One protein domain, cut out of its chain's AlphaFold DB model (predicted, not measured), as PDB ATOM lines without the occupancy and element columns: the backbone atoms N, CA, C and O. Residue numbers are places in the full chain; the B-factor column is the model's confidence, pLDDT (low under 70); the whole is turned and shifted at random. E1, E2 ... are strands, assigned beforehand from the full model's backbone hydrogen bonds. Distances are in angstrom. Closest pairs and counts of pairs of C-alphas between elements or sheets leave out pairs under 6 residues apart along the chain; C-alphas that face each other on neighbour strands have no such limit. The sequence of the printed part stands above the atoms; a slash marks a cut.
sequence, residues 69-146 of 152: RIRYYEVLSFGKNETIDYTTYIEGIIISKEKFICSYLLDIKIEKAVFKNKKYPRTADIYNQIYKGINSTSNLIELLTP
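Overview. This is residues 69 to 146 of the 152 residues of an uncharacterized protein of Clostridium botulinum B2 433 (UniProt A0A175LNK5). One strongly twisted sheet of five strands makes the domain; E2 and E3 are long and bent, and edge strands E4 and E5 near each other without closing a barrel. The 78 printed residues hold E1 to E5, all strand, with no named helix; the sheet's order is E4, E3, E2, E1, E5, antiparallel. It is compact, radius of gyration of the C-alphas 12.5 A, spanning 34 by 29 by 25 A.

Along the chain. E1, residues 69 to 75, begins at C-alpha 69 (14.393, 32.825, 31.939). E2, 84 to 100, 23.4 A, bends by 125 degrees at 87; E3, 103 to 115, 26.0 A, by 94 degrees at 111. E4 is 129 to 135; E5, 141 to 145, ends at (13.873, 36.843, 35.391).

Arrangement. E1 to E4 form a meander, each strand the antiparallel neighbour of the one before: N 72 and O 90 are 2.8 A apart, N 91 and O 112 2.8 A, N 132 and O 106 2.8 A. E5 pairs with E1, N 71 and O 142 at 2.8 A.

Size, cuts and confidence. The printed part has no cut. The link E3 to E4 is long. Confidence is under 70 at 19 residues, among them 122 to 128.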
ATOM      1  N   ARG A  69      15.577  33.665  31.770       89.38
ATOM      2  CA  ARG A  69      14.393  32.825  31.939       89.38
ATOM      3  C   ARG A  69      13.186  33.489  31.321       89.38
ATOM      4  O   ARG A  69      12.822  34.609  31.684       89.38
ATOM      5  N   ILE A  70      12.519  32.755  30.447       88.44
ATOM      6  CA  ILE A  70      11.350  33.234  29.723       88.44
ATOM      7  C   ILE A  70      10.166  32.294  29.904       88.44
ATOM      8  O   ILE A  70      10.326  31.099  30.159       88.44
ATOM      9  N   ARG A  71       8.972  32.842  29.706       89.69
ATOM     10  CA  ARG A  71       7.748  32.095  29.447       89.69
ATOM     11  C   ARG A  71       7.291  32.402  28.033       89.69
ATOM     12  O   ARG A  71       7.158  33.564  27.673       89.69
ATOM     13  N   TYR A  72       7.041  31.364  27.252       88.06
ATOM     14  CA  TYR A  72       6.484  31.469  25.912       88.06
ATOM     15  C   TYR A  72       5.066  30.893  25.903       88.06
ATOM     16  O   TYR A  72       4.872  29.715  26.215       88.06
ATOM     17  N   TYR A  73       4.092  31.729  25.568       86.81
ATOM     18  CA  TYR A  73       2.681  31.382  25.464       86.81
ATOM     19  C   TYR A  73       2.357  30.780  24.103       86.81
ATOM     20  O   TYR A  73       2.902  31.180  23.071       86.81
ATOM     21  N   GLU A  74       1.445  29.817  24.105       77.00
ATOM     22  CA  GLU A  74       0.945  29.218  22.878       77.00
ATOM     23  C   GLU A  74      -0.189  30.063  22.281       77.00
ATOM     24  O   GLU A  74      -0.988  30.670  22.999       77.00
ATOM     25  N   VAL A  75      -0.253  30.112  20.949       73.06
ATOM     26  CA  VAL A  75      -1.376  30.712  20.217       73.06
ATOM     27  C   VAL A  75      -2.102  29.585  19.514       73.06
ATOM     28  O   VAL A  75      -1.485  28.807  18.790       73.06
ATOM     29  N   LEU A  76      -3.406  29.486  19.756       63.28
ATOM     30  CA  LEU A  76      -4.248  28.421  19.208       63.28
ATOM     31  C   LEU A  76      -4.664  28.692  17.751       63.28
ATOM     32  O   LEU A  76      -5.143  27.788  17.071       63.28
ATOM     33  N   SER A  77      -4.471  29.921  17.275       65.00
ATOM     34  CA  SER A  77      -4.854  30.407  15.949       65.00
ATOM     35  C   SER A  77      -3.741  31.265  15.337       65.00
ATOM     36  O   SER A  77      -2.960  31.911  16.035       65.00
ATOM     37  N   PHE A  78      -3.644  31.260  14.007       61.19
ATOM     38  CA  PHE A  78      -2.671  32.063  13.267       61.19
ATOM     39  C   PHE A  78      -3.370  33.289  12.677       61.19
ATOM     40  O   PHE A  78      -4.287  33.141  11.876       61.19
ATOM     41  N   GLY A  79      -2.924  34.495  13.035       58.31
ATOM     42  CA  GLY A  79      -3.543  35.728  12.553       58.31
ATOM     43  C   GLY A  79      -3.057  36.976  13.286       58.31
ATOM     44  O   GLY A  79      -2.367  36.907  14.305       58.31
ATOM     45  N   LYS A  80      -3.413  38.146  12.754       63.69
ATOM     46  CA  LYS A  80      -3.261  39.424  13.457       63.69
ATOM     47  C   LYS A  80      -4.432  39.568  14.438       63.69
ATOM     48  O   LYS A  80      -5.561  39.305  14.050       63.69
ATOM     49  N   ASN A  81      -4.170  40.048  15.656       68.00
ATOM     50  CA  ASN A  81      -5.163  40.237  16.732       68.00
ATOM     51  C   ASN A  81      -5.727  38.939  17.343       68.00
ATOM     52  O   ASN A  81      -6.796  38.957  17.950       68.00
ATOM     53  N   GLU A  82      -5.010  37.824  17.211       70.31
ATOM     54  CA  GLU A  82      -5.399  36.571  17.859       70.31
ATOM     55  C   GLU A  82      -5.257  36.645  19.382       70.31
ATOM     56  O   GLU A  82      -4.398  37.347  19.927       70.31
ATOM     57  N   THR A  83      -6.108  35.894  20.081       74.75
ATOM     58  CA  THR A  83      -6.075  35.833  21.546       74.75
ATOM     59  C   THR A  83      -4.973  34.888  22.015       74.75
ATOM     60  O   THR A  83      -4.869  33.751  21.560       74.75
ATOM     61  N   ILE A  84      -4.167  35.350  22.969       77.94
ATOM     62  CA  ILE A  84      -3.126  34.543  23.611       77.94
ATOM     63  C   ILE A  84      -3.764  33.676  24.701       77.94
ATOM     64  O   ILE A  84      -4.435  34.202  25.595       77.94
ATOM     65  N   ASP A  85      -3.526  32.362  24.666       82.69
ATOM     66  CA  ASP A  85      -3.927  31.468  25.755       82.69
ATOM     67  C   ASP A  85      -2.895  31.516  26.889       82.69
ATOM     68  O   ASP A  85      -1.880  30.823  26.888       82.69
ATOM     69  N   TYR A  86      -3.188  32.309  27.917       84.94
ATOM     70  CA  TYR A  86      -2.334  32.411  29.102       84.94
ATOM     71  C   TYR A  86      -2.303  31.139  29.966       84.94
ATOM     72  O   TYR A  86      -1.490  31.049  30.889       84.94
ATOM     73  N   THR A  87      -3.175  30.161  29.704       85.06
ATOM     74  CA  THR A  87      -3.232  28.896  30.450       85.06
ATOM     75  C   THR A  87      -2.312  27.819  29.876       85.06
ATOM     76  O   THR A  87      -2.088  26.800  30.538       85.06
ATOM     77  N   THR A  88      -1.750  28.053  28.690       86.12
ATOM     78  CA  THR A  88      -0.884  27.111  27.980       86.12
ATOM     79  C   THR A  88       0.427  27.793  27.600       86.12
ATOM     80  O   THR A  88       0.456  28.770  26.853       86.12
ATOM     81  N   TYR A  89       1.533  27.307  28.159       88.44
ATOM     82  CA  TYR A  89       2.841  27.929  27.994       88.44
ATOM     83  C   TYR A  89       3.986  26.971  28.307       88.44
ATOM     84  O   TYR A  89       3.830  25.920  28.933       88.44
ATOM     85  N   ILE A  90       5.183  27.400  27.933       88.81
ATOM     86  CA  ILE A  90       6.440  26.752  28.285       88.81
ATOM     87  C   ILE A  90       7.337  27.760  28.990       88.81
ATOM     88  O   ILE A  90       7.354  28.932  28.627       88.81
ATOM     89  N   GLU A  91       8.067  27.318  30.005       90.19
ATOM     90  CA  GLU A  91       9.116  28.105  30.650       90.19
ATOM     91  C   GLU A  91      10.461  27.434  30.394       90.19
ATOM     92  O   GLU A  91      10.572  26.200  30.380       90.19
ATOM     93  N   GLY A  92      11.483  28.249  30.179       89.56
ATOM     94  CA  GLY A  92      12.816  27.757  29.896       89.56
ATOM     95  C   GLY A  92      13.869  28.848  29.923       89.56
ATOM     96  O   GLY A  92      13.568  30.026  30.128       89.56
ATOM     97  N   ILE A  93      15.107  28.423  29.705       90.19
ATOM     98  CA  ILE A  93      16.293  29.274  29.674       90.19
ATOM     99  C   ILE A  93      16.758  29.417  28.230       90.19
ATOM    100  O   ILE A  93      16.893  28.416  27.524       90.19
ATOM    101  N   ILE A  94      17.041  30.647  27.809       90.31
ATOM    102  CA  ILE A  94      17.674  30.914  26.515       90.31
ATOM    103  C   ILE A  94      19.110  30.383  26.555       90.31
ATOM    104  O   ILE A  94      19.915  30.849  27.358       90.31
ATOM    105  N   ILE A  95      19.443  29.428  25.692       90.25
ATOM    106  CA  ILE A  95      20.791  28.842  25.595       90.25
ATOM    107  C   ILE A  95      21.568  29.359  24.385       90.25
ATOM    108  O   ILE A  95      22.795  29.408  24.421       90.25
ATOM    109  N   SER A  96      20.869  29.811  23.345       90.25
ATOM    110  CA  SER A  96      21.468  30.525  22.223       90.25
ATOM    111  C   SER A  96      20.494  31.569  21.677       90.25
ATOM    112  O   SER A  96      19.278  31.493  21.876       90.25
ATOM    113  N   LYS A  97      21.048  32.598  21.035       88.81
ATOM    114  CA  LYS A  97      20.281  33.698  20.457       88.81
ATOM    115  C   LYS A  97      20.986  34.224  19.220       88.81
ATOM    116  O   LYS A  97      22.130  34.667  19.303       88.81
ATOM    117  N   GLU A  98      20.244  34.303  18.127       86.81
ATOM    118  CA  GLU A  98      20.718  34.840  16.856       86.81
ATOM    119  C   GLU A  98      19.819  35.978  16.378       86.81
ATOM    120  O   GLU A  98      18.600  35.968  16.574       86.81
ATOM    121  N   LYS A  99      20.419  36.997  15.758       79.38
ATOM    122  CA  LYS A  99      19.663  38.085  15.135       79.38
ATOM    123  C   LYS A  99      19.089  37.591  13.808       79.38
ATOM    124  O   LYS A  99      19.802  37.005  13.003       79.38
ATOM    125  N   PHE A 100      17.822  37.894  13.556       74.38
ATOM    126  CA  PHE A 100      17.137  37.596  12.302       74.38
ATOM    127  C   PHE A 100      16.498  38.865  11.724       74.38
ATOM    128  O   PHE A 100      16.391  39.885  12.407       74.38
ATOM    129  N   ILE A 101      16.074  38.813  10.458       68.31
ATOM    130  CA  ILE A 101      15.662  39.965   9.627       68.31
ATOM    131  C   ILE A 101      14.742  40.954  10.376       68.31
ATOM    132  O   ILE A 101      14.894  42.176  10.269       68.31
ATOM    133  N   CYS A 102      13.797  40.447  11.172       63.84
ATOM    134  CA  CYS A 102      12.863  41.257  11.962       63.84
ATOM    135  C   CYS A 102      12.738  40.832  13.425       63.84
ATOM    136  O   CYS A 102      11.774  41.209  14.086       63.84
ATOM    137  N   SER A 103      13.646  40.002  13.921       74.25
ATOM    138  CA  SER A 103      13.388  39.232  15.134       74.25
ATOM    139  C   SER A 103      14.672  38.681  15.740       74.25
ATOM    140  O   SER A 103      15.768  38.901  15.226       74.25
ATOM    141  N   TYR A 104      14.515  37.919  16.815       82.00
ATOM    142  CA  TYR A 104      15.538  37.001  17.294       82.00
ATOM    143  C   TYR A 104      15.097  35.569  17.038       82.00
ATOM    144  O   TYR A 104      13.905  35.264  17.081       82.00
ATOM    145  N   LEU A 105      16.056  34.698  16.772       86.50
ATOM    146  CA  LEU A 105      15.872  33.263  16.897       86.50
ATOM    147  C   LEU A 105      16.448  32.863  18.253       86.50
ATOM    148  O   LEU A 105      17.597  33.186  18.549       86.50
ATOM    149  N   LEU A 106      15.621  32.247  19.094       87.62
ATOM    150  CA  LEU A 106      16.001  31.791  20.425       87.62
ATOM    151  C   LEU A 106      15.996  30.269  20.448       87.62
ATOM    152  O   LEU A 106      14.985  29.653  20.103       87.62
ATOM    153  N   ASP A 107      17.092  29.685  20.914       89.31
ATOM    154  CA  ASP A 107      17.105  28.304  21.371       89.31
ATOM    155  C   ASP A 107      16.882  28.282  22.880       89.31
ATOM    156  O   ASP A 107      17.528  29.017  23.637       89.31
ATOM    157  N   ILE A 108      15.913  27.487  23.314       88.19
ATOM    158  CA  ILE A 108      15.382  27.520  24.668       88.19
ATOM    159  C   ILE A 108      15.420  26.109  25.237       88.19
ATOM    160  O   ILE A 108      14.693  25.218  24.787       88.19
ATOM    161  N   LYS A 109      16.211  25.923  26.296       88.62
ATOM    162  CA  LYS A 109      16.164  24.717  27.119       88.62
ATOM    163  C   LYS A 109      14.933  24.780  28.012       88.62
ATOM    164  O   LYS A 109      14.797  25.678  28.841       88.62
ATOM    165  N   ILE A 110      14.043  23.815  27.853       87.75
ATOM    166  CA  ILE A 110      12.760  23.780  28.549       87.75
ATOM    167  C   ILE A 110      12.970  23.295  29.982       87.75
ATOM    168  O   ILE A 110      13.549  22.235  30.210       87.75
ATOM    169  N   GLU A 111      12.445  24.047  30.945       86.56
ATOM    170  CA  GLU A 111      12.410  23.658  32.361       86.56
ATOM    171  C   GLU A 111      11.009  23.184  32.774       86.56
ATOM    172  O   GLU A 111      10.860  22.355  33.672       86.56
ATOM    173  N   LYS A 112       9.960  23.703  32.121       87.38
ATOM    174  CA  LYS A 112       8.563  23.439  32.484       87.38
ATOM    175  C   LYS A 112       7.639  23.618  31.284       87.38
ATOM    176  O   LYS A 112       7.791  24.551  30.500       87.38
ATOM    177  N   ALA A 113       6.625  22.764  31.190       87.62
ATOM    178  CA  ALA A 113       5.516  22.916  30.256       87.62
ATOM    179  C   ALA A 113       4.180  22.856  31.005       87.62
ATOM    180  O   ALA A 113       4.005  22.077  31.950       87.62
ATOM    181  N   VAL A 114       3.247  23.712  30.600       87.69
ATOM    182  CA  VAL A 114       1.903  23.819  31.164       87.69
ATOM    183  C   VAL A 114       0.899  23.830  30.026       87.69
ATOM    184  O   VAL A 114       1.021  24.622  29.100       87.69
ATOM    185  N   PHE A 115      -0.104  22.965  30.120       86.50
ATOM    186  CA  PHE A 115      -1.224  22.901  29.190       86.50
ATOM    187  C   PHE A 115      -2.522  23.047  29.975       86.50
ATOM    188  O   PHE A 115      -2.775  22.261  30.894       86.50
ATOM    189  N   LYS A 116      -3.334  24.063  29.653       87.62
ATOM    190  CA  LYS A 116      -4.601  24.350  30.350       87.62
ATOM    191  C   LYS A 116      -4.454  24.345  31.881       87.62
ATOM    192  O   LYS A 116      -5.176  23.643  32.591       87.62
ATOM    193  N   ASN A 117      -3.477  25.100  32.389       85.69
ATOM    194  CA  ASN A 117      -3.103  25.223  33.807       85.69
ATOM    195  C   ASN A 117      -2.608  23.937  34.496       85.69
ATOM    196  O   ASN A 117      -2.396  23.933  35.709       85.69
ATOM    197  N   LYS A 118      -2.380  22.850  33.757       86.62
ATOM    198  CA  LYS A 118      -1.821  21.609  34.299       86.62
ATOM    199  C   LYS A 118      -0.379  21.450  33.846       86.62
ATOM    200  O   LYS A 118      -0.075  21.601  32.666       86.62
ATOM    201  N   LYS A 119       0.517  21.141  34.790       83.00
ATOM    202  CA  LYS A 119       1.894  20.763  34.453       83.00
ATOM    203  C   LYS A 119       1.843  19.500  33.605       83.00
ATOM    204  O   LYS A 119       1.198  18.532  34.002       83.00
ATOM    205  N   TYR A 120       2.515  19.531  32.464       77.50
ATOM    206  CA  TYR A 120       2.569  18.394  31.561       77.50
ATOM    207  C   TYR A 120       4.032  18.000  31.354       77.50
ATOM    208  O   TYR A 120       4.858  18.883  31.099       77.50
ATOM    209  N   PRO A 121       4.390  16.712  31.485       70.06
ATOM    210  CA  PRO A 121       5.702  16.259  31.059       70.06
ATOM    211  C   PRO A 121       5.789  16.482  29.550       70.06
ATOM    212  O   PRO A 121       4.973  15.963  28.789       70.06
ATOM    213  N   ARG A 122       6.728  17.317  29.104       63.31
ATOM    214  CA  ARG A 122       6.910  17.534  27.671       63.31
ATOM    215  C   ARG A 122       7.670  16.342  27.102       63.31
ATOM    216  O   ARG A 122       8.728  15.999  27.612       63.31
ATOM    217  N   THR A 123       7.135  15.736  26.052       55.56
ATOM    218  CA  THR A 123       7.677  14.521  25.422       55.56
ATOM    219  C   THR A 123       8.397  14.824  24.107       55.56
ATOM    220  O   THR A 123       8.374  14.008  23.200       55.56
ATOM    221  N   ALA A 124       8.973  16.021  23.934       51.72
ATOM    222  CA  ALA A 124       9.679  16.340  22.692       51.72
ATOM    223  C   ALA A 124      10.986  15.526  22.622       51.72
ATOM    224  O   ALA A 124      11.911  15.779  23.394       51.72
ATOM    225  N   ASP A 125      11.027  14.559  21.703       45.31
ATOM    226  CA  ASP A 125      11.963  13.424  21.654       45.31
ATOM    227  C   ASP A 125      13.451  13.769  21.446       45.31
ATOM    228  O   ASP A 125      14.309  12.896  21.558       45.31
ATOM    229  N   ILE A 126      13.802  15.025  21.159       46.97
ATOM    230  CA  ILE A 126      15.175  15.420  20.826       46.97
ATOM    231  C   ILE A 126      15.576  16.613  21.721       46.97
ATOM    232  O   ILE A 126      15.360  17.778  21.404       46.97
ATOM    233  N   TYR A 127      16.126  16.291  22.898       52.91
ATOM    234  CA  TYR A 127      16.902  17.161  23.809       52.91
ATOM    235  C   TYR A 127      16.214  18.181  24.739       52.91
ATOM    236  O   TYR A 127      16.926  19.001  25.320       52.91
ATOM    237  N   ASN A 128      14.896  18.135  24.995       68.50
ATOM    238  CA  ASN A 128      14.240  19.134  25.874       68.50
ATOM    239  C   ASN A 128      14.535  20.592  25.440       68.50
ATOM    240  O   ASN A 128      14.610  21.503  26.269       68.50
ATOM    241  N   GLN A 129      14.706  20.818  24.139       75.62
ATOM    242  CA  GLN A 129      15.027  22.115  23.549       75.62
ATOM    243  C   GLN A 129      13.967  22.494  22.517       75.62
ATOM    244  O   GLN A 129      13.356  21.633  21.884       75.62
ATOM    245  N   ILE A 130      13.719  23.792  22.374       81.19
ATOM    246  CA  ILE A 130      12.883  24.341  21.309       81.19
ATOM    247  C   ILE A 130      13.534  25.566  20.696       81.19
ATOM    248  O   ILE A 130      13.917  26.500  21.393       81.19
ATOM    249  N   TYR A 131      13.522  25.583  19.369       82.19
ATOM    250  CA  TYR A 131      13.917  26.726  18.571       82.19
ATOM    251  C   TYR A 131      12.693  27.578  18.226       82.19
ATOM    252  O   TYR A 131      11.711  27.072  17.666       82.19
ATOM    253  N   LYS A 132      12.708  28.868  18.581       80.81
ATOM    254  CA  LYS A 132      11.589  29.791  18.343       80.81
ATOM    255  C   LYS A 132      12.053  31.138  17.809       80.81
ATOM    256  O   LYS A 132      12.866  31.827  18.418       80.81
ATOM    257  N   GLY A 133      11.450  31.547  16.695       78.69
ATOM    258  CA  GLY A 133      11.538  32.919  16.213       78.69
ATOM    259  C   GLY A 133      10.623  33.837  17.010       78.69
ATOM    260  O   GLY A 133       9.406  33.664  17.009       78.69
ATOM    261  N   ILE A 134      11.213  34.825  17.675       74.94
ATOM    262  CA  ILE A 134      10.517  35.824  18.479       74.94
ATOM    263  C   ILE A 134      10.643  37.179  17.798       74.94
ATOM    264  O   ILE A 134      11.701  37.814  17.816       74.94
ATOM    265  N   ASN A 135       9.544  37.627  17.189       72.44
ATOM    266  CA  ASN A 135       9.458  38.970  16.632       72.44
ATOM    267  C   ASN A 135       9.643  40.012  17.745       72.44
ATOM    268  O   ASN A 135       9.121  39.838  18.845       72.44
ATOM    269  N   SER A 136      10.342  41.112  17.454       63.62
ATOM    270  CA  SER A 136      10.506  42.246  18.377       63.62
ATOM    271  C   SER A 136       9.181  42.862  18.845       63.62
ATOM    272  O   SER A 136       9.167  43.647  19.789       63.62
ATOM    273  N   THR A 137       8.077  42.525  18.174       61.97
ATOM    274  CA  THR A 137       6.707  42.945  18.499       61.97
ATOM    275  C   THR A 137       5.853  41.817  19.076       61.97
ATOM    276  O   THR A 137       4.631  41.925  19.077       61.97
ATOM    277  N   SER A 138       6.448  40.675  19.429       72.62
ATOM    278  CA  SER A 138       5.694  39.513  19.891       72.62
ATOM    279  C   SER A 138       5.326  39.653  21.362       72.62
ATOM    280  O   SER A 138       6.190  39.822  22.220       72.62
ATOM    281  N   ASN A 139       4.039  39.477  21.645       74.94
ATOM    282  CA  ASN A 139       3.482  39.525  23.001       74.94
ATOM    283  C   ASN A 139       3.399  38.122  23.614       74.94
ATOM    284  O   ASN A 139       2.844  37.936  24.691       74.94
ATOM    285  N   LEU A 140       3.930  37.126  22.900       80.31
ATOM    286  CA  LEU A 140       3.896  35.716  23.276       80.31
ATOM    287  C   LEU A 140       4.980  35.353  24.278       80.31
ATOM    288  O   LEU A 140       5.022  34.217  24.732       80.31
ATOM    289  N   ILE A 141       5.872  36.284  24.599       81.62
ATOM    290  CA  ILE A 141       7.017  36.035  25.458       81.62
ATOM    291  C   ILE A 141       7.007  36.980  26.656       81.62
ATOM    292  O   ILE A 141       6.836  38.191  26.527       81.62
ATOM    293  N   GLU A 142       7.216  36.406  27.829       83.75
ATOM    294  CA  GLU A 142       7.388  37.109  29.092       83.75
ATOM    295  C   GLU A 142       8.787  36.800  29.626       83.75
ATOM    296  O   GLU A 142       9.204  35.642  29.666       83.75
ATOM    297  N   LEU A 143       9.516  37.832  30.047       83.19
ATOM    298  CA  LEU A 143      10.790  37.671  30.740       83.19
ATOM    299  C   LEU A 143      10.502  37.447  32.230       83.19
ATOM    300  O   LEU A 143      10.067  38.363  32.922       83.19
ATOM    301  N   LEU A 144      10.717  36.223  32.716       81.62
ATOM    302  CA  LEU A 144      10.419  35.837  34.101       81.62
ATOM    303  C   LEU A 144      11.503  36.294  35.073       81.62
ATOM    304  O   LEU A 144      11.241  36.532  36.250       81.62
ATOM    305  N   THR A 145      12.745  36.350  34.604       69.06
ATOM    306  CA  THR A 145      13.873  36.843  35.391       69.06
ATOM    307  C   THR A 145      14.887  37.432  34.416       69.06
ATOM    308  O   THR A 145      15.540  36.658  33.715       69.06
ATOM    309  N   PRO A 146      15.013  38.768  34.318       57.50
ATOM    310  CA  PRO A 146      16.189  39.349  33.689       57.50
ATOM    311  C   PRO A 146      17.395  38.964  34.542       57.50
ATOM    312  O   PRO A 146      17.324  39.083  35.772       57.50
TER     313      PRO A 146